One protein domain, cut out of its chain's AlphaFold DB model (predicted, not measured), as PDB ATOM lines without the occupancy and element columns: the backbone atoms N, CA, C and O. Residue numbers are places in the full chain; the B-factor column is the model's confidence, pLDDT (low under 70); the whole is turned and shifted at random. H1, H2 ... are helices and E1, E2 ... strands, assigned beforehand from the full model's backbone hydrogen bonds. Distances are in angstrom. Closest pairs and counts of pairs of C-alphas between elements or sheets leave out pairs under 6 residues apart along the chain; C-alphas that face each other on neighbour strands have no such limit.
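This is residues 46 to 89 of the 213 residues of the protein "Replication protein" of Streptococcus suis (UniProt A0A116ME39). Look for a small two-stranded hairpin, E1 and E2, at one end of an elongated shape and the helix H1 at the other, with a stretched link between them; after H1 the tail, residues 79 to 89, folds back. The printed part has 44 residues, under half in named elements, in the order E1, E2, H1; the class is mixed, the sheet antiparallel. It is extended, with a radius of gyration of the C-alphas of 14.6 A and spans of 39 by 22 by 13 A.

Start at the hairpin of E1, residues 47 to 50, and E2, residues 57 to 60, antiparallel at 141 degrees. C-alphas 50 and 57 face each other at 4.5 A; N 58 and O 49 are within hydrogen-bond range at 2.8 A. H1, residues 67 to 78, is apart from E1; every O i to N i+4 pair in it is within hydrogen-bond range.

Find C-alpha 47 at (40.619, -1.155, 11.468), where E1 begins its 10.1 A; E2 spans 9.7 A. H1 runs 16.2 A to C-alpha 78 at (23.856, 26.024, 2.415).

The C-alphas of Gly 55 and Arg 79 are the two farthest apart, 39.9 A. The printed part has no cut, both links are short, and no printed residue is under pLDDT 70.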
ATOM      1  N   ARG A  46      38.552   1.723  14.708       91.31
ATOM      2  CA  ARG A  46      39.750   1.676  13.871       91.31
ATOM      3  C   ARG A  46      39.961   0.257  13.363       91.31
ATOM      4  O   ARG A  46      39.939  -0.691  14.148       91.31
ATOM      5  N   VAL A  47      40.212   0.116  12.072       90.31
ATOM      6  CA  VAL A  47      40.619  -1.155  11.468       90.31
ATOM      7  C   VAL A  47      41.956  -0.961  10.760       90.31
ATOM      8  O   VAL A  47      42.259   0.128  10.277       90.31
ATOM      9  N   ASN A  48      42.767  -2.016  10.728       90.25
ATOM     10  CA  ASN A  48      43.998  -2.039   9.947       90.25
ATOM     11  C   ASN A  48      43.708  -2.707   8.608       90.25
ATOM     12  O   ASN A  48      43.219  -3.837   8.585       90.25
ATOM     13  N   GLN A  49      44.046  -2.044   7.509       83.38
ATOM     14  CA  GLN A  49      43.980  -2.624   6.174       83.38
ATOM     15  C   GLN A  49      45.292  -2.400   5.448       83.38
ATOM     16  O   GLN A  49      45.998  -1.425   5.670       83.38
ATOM     17  N   LYS A  50      45.631  -3.356   4.586       85.56
ATOM     18  CA  LYS A  50      46.778  -3.236   3.704       85.56
ATOM     19  C   LYS A  50      46.390  -2.320   2.546       85.56
ATOM     20  O   LYS A  50      45.429  -2.627   1.837       85.56
ATOM     21  N   ASN A  51      47.096  -1.208   2.371       81.12
ATOM     22  CA  ASN A  51      46.883  -0.305   1.250       81.12
ATOM     23  C   ASN A  51      47.105  -1.094  -0.055       81.12
ATOM     24  O   ASN A  51      48.186  -1.657  -0.244       81.12
ATOM     25  N   PRO A  52      46.113  -1.169  -0.959       80.31
ATOM     26  CA  PRO A  52      46.237  -1.955  -2.187       80.31
ATOM     27  C   PRO A  52      47.346  -1.466  -3.128       80.31
ATOM     28  O   PRO A  52      47.813  -2.236  -3.961       80.31
ATOM     29  N   LYS A  53      47.747  -0.192  -3.015       84.69
ATOM     30  CA  LYS A  53      48.765   0.450  -3.856       84.69
ATOM     31  C   LYS A  53      50.167   0.342  -3.263       84.69
ATOM     32  O   LYS A  53      51.104   0.084  -4.007       84.69
ATOM     33  N   THR A  54      50.321   0.545  -1.955       87.94
ATOM     34  CA  THR A  54      51.649   0.572  -1.307       87.94
ATOM     35  C   THR A  54      51.997  -0.737  -0.598       87.94
ATOM     36  O   THR A  54      53.161  -1.008  -0.328       87.94
ATOM     37  N   GLY A  55      51.004  -1.580  -0.298       87.25
ATOM     38  CA  GLY A  55      51.191  -2.803   0.481       87.25
ATOM     39  C   GLY A  55      51.416  -2.566   1.981       87.25
ATOM     40  O   GLY A  55      51.604  -3.531   2.724       87.25
ATOM     41  N   GLU A  56      51.376  -1.324   2.453       88.94
ATOM     42  CA  GLU A  56      51.605  -0.981   3.858       88.94
ATOM     43  C   GLU A  56      50.333  -1.138   4.697       88.94
ATOM     44  O   GLU A  56      49.217  -1.062   4.184       88.94
ATOM     45  N   LYS A  57      50.483  -1.396   6.002       88.25
ATOM     46  CA  LYS A  57      49.340  -1.418   6.925       88.25
ATOM     47  C   LYS A  57      48.960   0.012   7.280       88.25
ATOM     48  O   LYS A  57      49.732   0.712   7.923       88.25
ATOM     49  N   GLU A  58      47.738   0.385   6.947       87.50
ATOM     50  CA  GLU A  58      47.164   1.677   7.282       87.50
ATOM     51  C   GLU A  58      45.973   1.494   8.216       87.50
ATOM     52  O   GLU A  58      45.164   0.567   8.086       87.50
ATOM     53  N   ASN A  59      45.876   2.393   9.190       87.06
ATOM     54  CA  ASN A  59      44.711   2.480  10.048       87.06
ATOM     55  C   ASN A  59      43.668   3.371   9.380       87.06
ATOM     56  O   ASN A  59      43.977   4.503   9.015       87.06
ATOM     57  N   PHE A  60      42.422   2.912   9.314       86.56
ATOM     58  CA  PHE A  60      41.311   3.753   8.884       86.56
ATOM     59  C   PHE A  60      40.047   3.496   9.708       86.56
ATOM     60  O   PHE A  60      39.955   2.532  10.476       86.56
ATOM     61  N   TYR A  61      39.082   4.400   9.565       89.69
ATOM     62  CA  TYR A  61      37.819   4.403  10.296       89.69
ATOM     63  C   TYR A  61      36.663   4.194   9.305       89.69
ATOM     64  O   TYR A  61      36.089   5.177   8.843       89.69
ATOM     65  N   PRO A  62      36.318   2.942   8.943       88.00
ATOM     66  CA  PRO A  62      35.380   2.628   7.856       88.00
ATOM     67  C   PRO A  62      33.989   3.236   8.037       88.00
ATOM     68  O   PRO A  62      33.293   3.502   7.063       88.00
ATOM     69  N   ASN A  63      33.576   3.415   9.290       89.50
ATOM     70  CA  ASN A  63      32.248   3.898   9.637       89.50
ATOM     71  C   ASN A  63      32.211   5.406   9.906       89.50
ATOM     72  O   ASN A  63      31.121   5.971   9.987       89.50
ATOM     73  N   MET A  64      33.372   6.044  10.084       91.12
ATOM     74  CA  MET A  64      33.466   7.459  10.416       91.12
ATOM     75  C   MET A  64      33.392   8.294   9.144       91.12
ATOM     76  O   MET A  64      34.096   8.025   8.175       91.12
ATOM     77  N   ILE A  65      32.586   9.351   9.166       90.38
ATOM     78  CA  ILE A  65      32.613  10.339   8.092       90.38
ATOM     79  C   ILE A  65      33.779  11.292   8.317       90.38
ATOM     80  O   ILE A  65      33.902  11.885   9.394       90.38
ATOM     81  N   MET A  66      34.591  11.465   7.282       89.06
ATOM     82  CA  MET A  66      35.699  12.414   7.284       89.06
ATOM     83  C   MET A  66      35.198  13.859   7.204       89.06
ATOM     84  O   MET A  66      34.130  14.137   6.660       89.06
ATOM     85  N   ILE A  67      35.978  14.797   7.745       90.00
ATOM     86  CA  ILE A  67      35.595  16.214   7.809       90.00
ATOM     87  C   ILE A  67      35.305  16.817   6.428       90.00
ATOM     88  O   ILE A  67      34.381  17.615   6.303       90.00
ATOM     89  N   ASP A  68      36.022  16.395   5.386       90.69
ATOM     90  CA  ASP A  68      35.806  16.908   4.030       90.69
ATOM     91  C   ASP A  68      34.427  16.508   3.487       90.69
ATOM     92  O   ASP A  68      33.712  17.342   2.942       90.69
ATOM     93  N   GLU A  69      33.973  15.281   3.763       91.50
ATOM     94  CA  GLU A  69      32.615  14.845   3.413       91.50
ATOM     95  C   GLU A  69      31.532  15.626   4.178       91.50
ATOM     96  O   GLU A  69      30.439  15.868   3.656       91.50
ATOM     97  N   TRP A  70      31.803  15.998   5.434       91.94
ATOM     98  CA  TRP A  70      30.918  16.881   6.196       91.94
ATOM     99  C   TRP A  70      30.866  18.280   5.586       91.94
ATOM    100  O   TRP A  70      29.775  18.843   5.478       91.94
ATOM    101  N   ARG A  71      32.015  18.820   5.166       93.19
ATOM    102  CA  ARG A  71      32.123  20.132   4.519       93.19
ATOM    103  C   ARG A  71      31.361  20.167   3.197       93.19
ATOM    104  O   ARG A  71      30.536  21.057   3.020       93.19
ATOM    105  N   GLU A  72      31.545  19.180   2.327       92.88
ATOM    106  CA  GLU A  72      30.812  19.089   1.054       92.88
ATOM    107  C   GLU A  72      29.291  19.053   1.264       92.88
ATOM    108  O   GLU A  72      28.511  19.700   0.557       92.88
ATOM    109  N   ASP A  73      28.843  18.295   2.266       91.75
ATOM    110  CA  ASP A  73      27.424  18.195   2.577       91.75
ATOM    111  C   ASP A  73      26.866  19.473   3.201       91.75
ATOM    112  O   ASP A  73      25.706  19.810   2.933       91.75
ATOM    113  N   TRP A  74      27.681  20.197   3.972       91.50
ATOM    114  CA  TRP A  74      27.355  21.518   4.499       91.50
ATOM    115  C   TRP A  74      27.241  22.564   3.392       91.50
ATOM    116  O   TRP A  74      26.206  23.221   3.290       91.50
ATOM    117  N   GLN A  75      28.229  22.648   2.499       94.06
ATOM    118  CA  GLN A  75      28.210  23.526   1.324       94.06
ATOM    119  C   GLN A  75      26.960  23.283   0.472       94.06
ATOM    120  O   GLN A  75      26.252  24.220   0.095       94.06
ATOM    121  N   ARG A  76      26.604  22.008   0.252       91.94
ATOM    122  CA  ARG A  76      25.381  21.637  -0.475       91.94
ATOM    123  C   ARG A  76      24.106  22.037   0.263       91.94
ATOM    124  O   ARG A  76      23.145  22.457  -0.377       91.94
ATOM    125  N   ALA A  77      24.066  21.886   1.588       89.19
ATOM    126  CA  ALA A  77      22.916  22.288   2.396       89.19
ATOM    127  C   ALA A  77      22.724  23.812   2.394       89.19
ATOM    128  O   ALA A  77      21.594  24.280   2.261       89.19
ATOM    129  N   MET A  78      23.826  24.561   2.473       89.50
ATOM    130  CA  MET A  78      23.856  26.024   2.415       89.50
ATOM    131  C   MET A  78      23.672  26.579   1.000       89.50
ATOM    132  O   MET A  78      23.416  27.771   0.853       89.50
ATOM    133  N   ARG A  79      23.787  25.730  -0.032       93.38
ATOM    134  CA  ARG A  79      23.841  26.133  -1.449       93.38
ATOM    135  C   ARG A  79      24.931  27.185  -1.690       93.38
ATOM    136  O   ARG A  79      24.728  28.140  -2.430       93.38
ATOM    137  N   ASN A  80      26.066  27.004  -1.020       91.75
ATOM    138  CA  ASN A  80      27.213  27.896  -1.070       91.75
ATOM    139  C   ASN A  80      28.498  27.063  -1.017       91.75
ATOM    140  O   ASN A  80      28.815  26.467   0.011       91.75
ATOM    141  N   GLU A  81      29.238  27.043  -2.121       92.31
ATOM    142  CA  GLU A  81      30.490  26.289  -2.259       92.31
ATOM    143  C   GLU A  81      31.631  26.868  -1.410       92.31
ATOM    144  O   GLU A  81      32.569  26.156  -1.077       92.31
ATOM    145  N   LEU A  82      31.525  28.128  -0.975       91.19
ATOM    146  CA  LEU A  82      32.509  28.793  -0.112       91.19
ATOM    147  C   LEU A  82      32.178  28.660   1.387       91.19
ATOM    148  O   LEU A  82      32.831  29.274   2.229       91.19
ATOM    149  N   ALA A  83      31.136  27.902   1.749       89.00
ATOM    150  CA  ALA A  83      30.753  27.712   3.147       89.00
ATOM    151  C   ALA A  83      31.723  26.756   3.862       89.00
ATOM    152  O   ALA A  83      31.579  25.535   3.803       89.00
ATOM    153  N   GLU A  84      32.695  27.318   4.575       87.56
ATOM    154  CA  GLU A  84      33.719  26.561   5.312       87.56
ATOM    155  C   GLU A  84      33.473  26.498   6.824       87.56
ATOM    156  O   GLU A  84      34.199  25.809   7.539       87.56
ATOM    157  N   GLN A  85      32.448  27.194   7.328       89.12
ATOM    158  CA  GLN A  85      32.162  27.330   8.760       89.12
ATOM    159  C   GLN A  85      31.524  26.057   9.334       89.12
ATOM    160  O   GLN A  85      30.346  26.030   9.687       89.12
ATOM    161  N   ILE A  86      32.309  24.985   9.412       90.44
ATOM    162  CA  ILE A  86      31.932  23.709  10.011       90.44
ATOM    163  C   ILE A  86      33.060  23.196  10.908       90.44
ATOM    164  O   ILE A  86      34.217  23.121  10.503       90.44
ATOM    165  N   ASP A  87      32.705  22.817  12.132       90.06
ATOM    166  CA  ASP A  87      33.610  22.195  13.096       90.06
ATOM    167  C   ASP A  87      32.965  20.907  13.610       90.06
ATOM    168  O   ASP A  87      31.873  20.928  14.182       90.06
ATOM    169  N   VAL A  88      33.617  19.770  13.363       90.19
ATOM    170  CA  VAL A  88      33.136  18.450  13.787       90.19
ATOM    171  C   VAL A  88      34.198  17.811  14.659       90.19
ATOM    172  O   VAL A  88      35.304  17.517  14.207       90.19
ATOM    173  N   LYS A  89      33.845  17.560  15.919       88.06
ATOM    174  CA  LYS A  89      34.754  16.999  16.919       88.06
ATOM    175  C   LYS A  89      34.136  15.787  17.594       88.06
ATOM    176  O   LYS A  89      32.960  15.786  17.956       88.06
TER     177      LYS A  89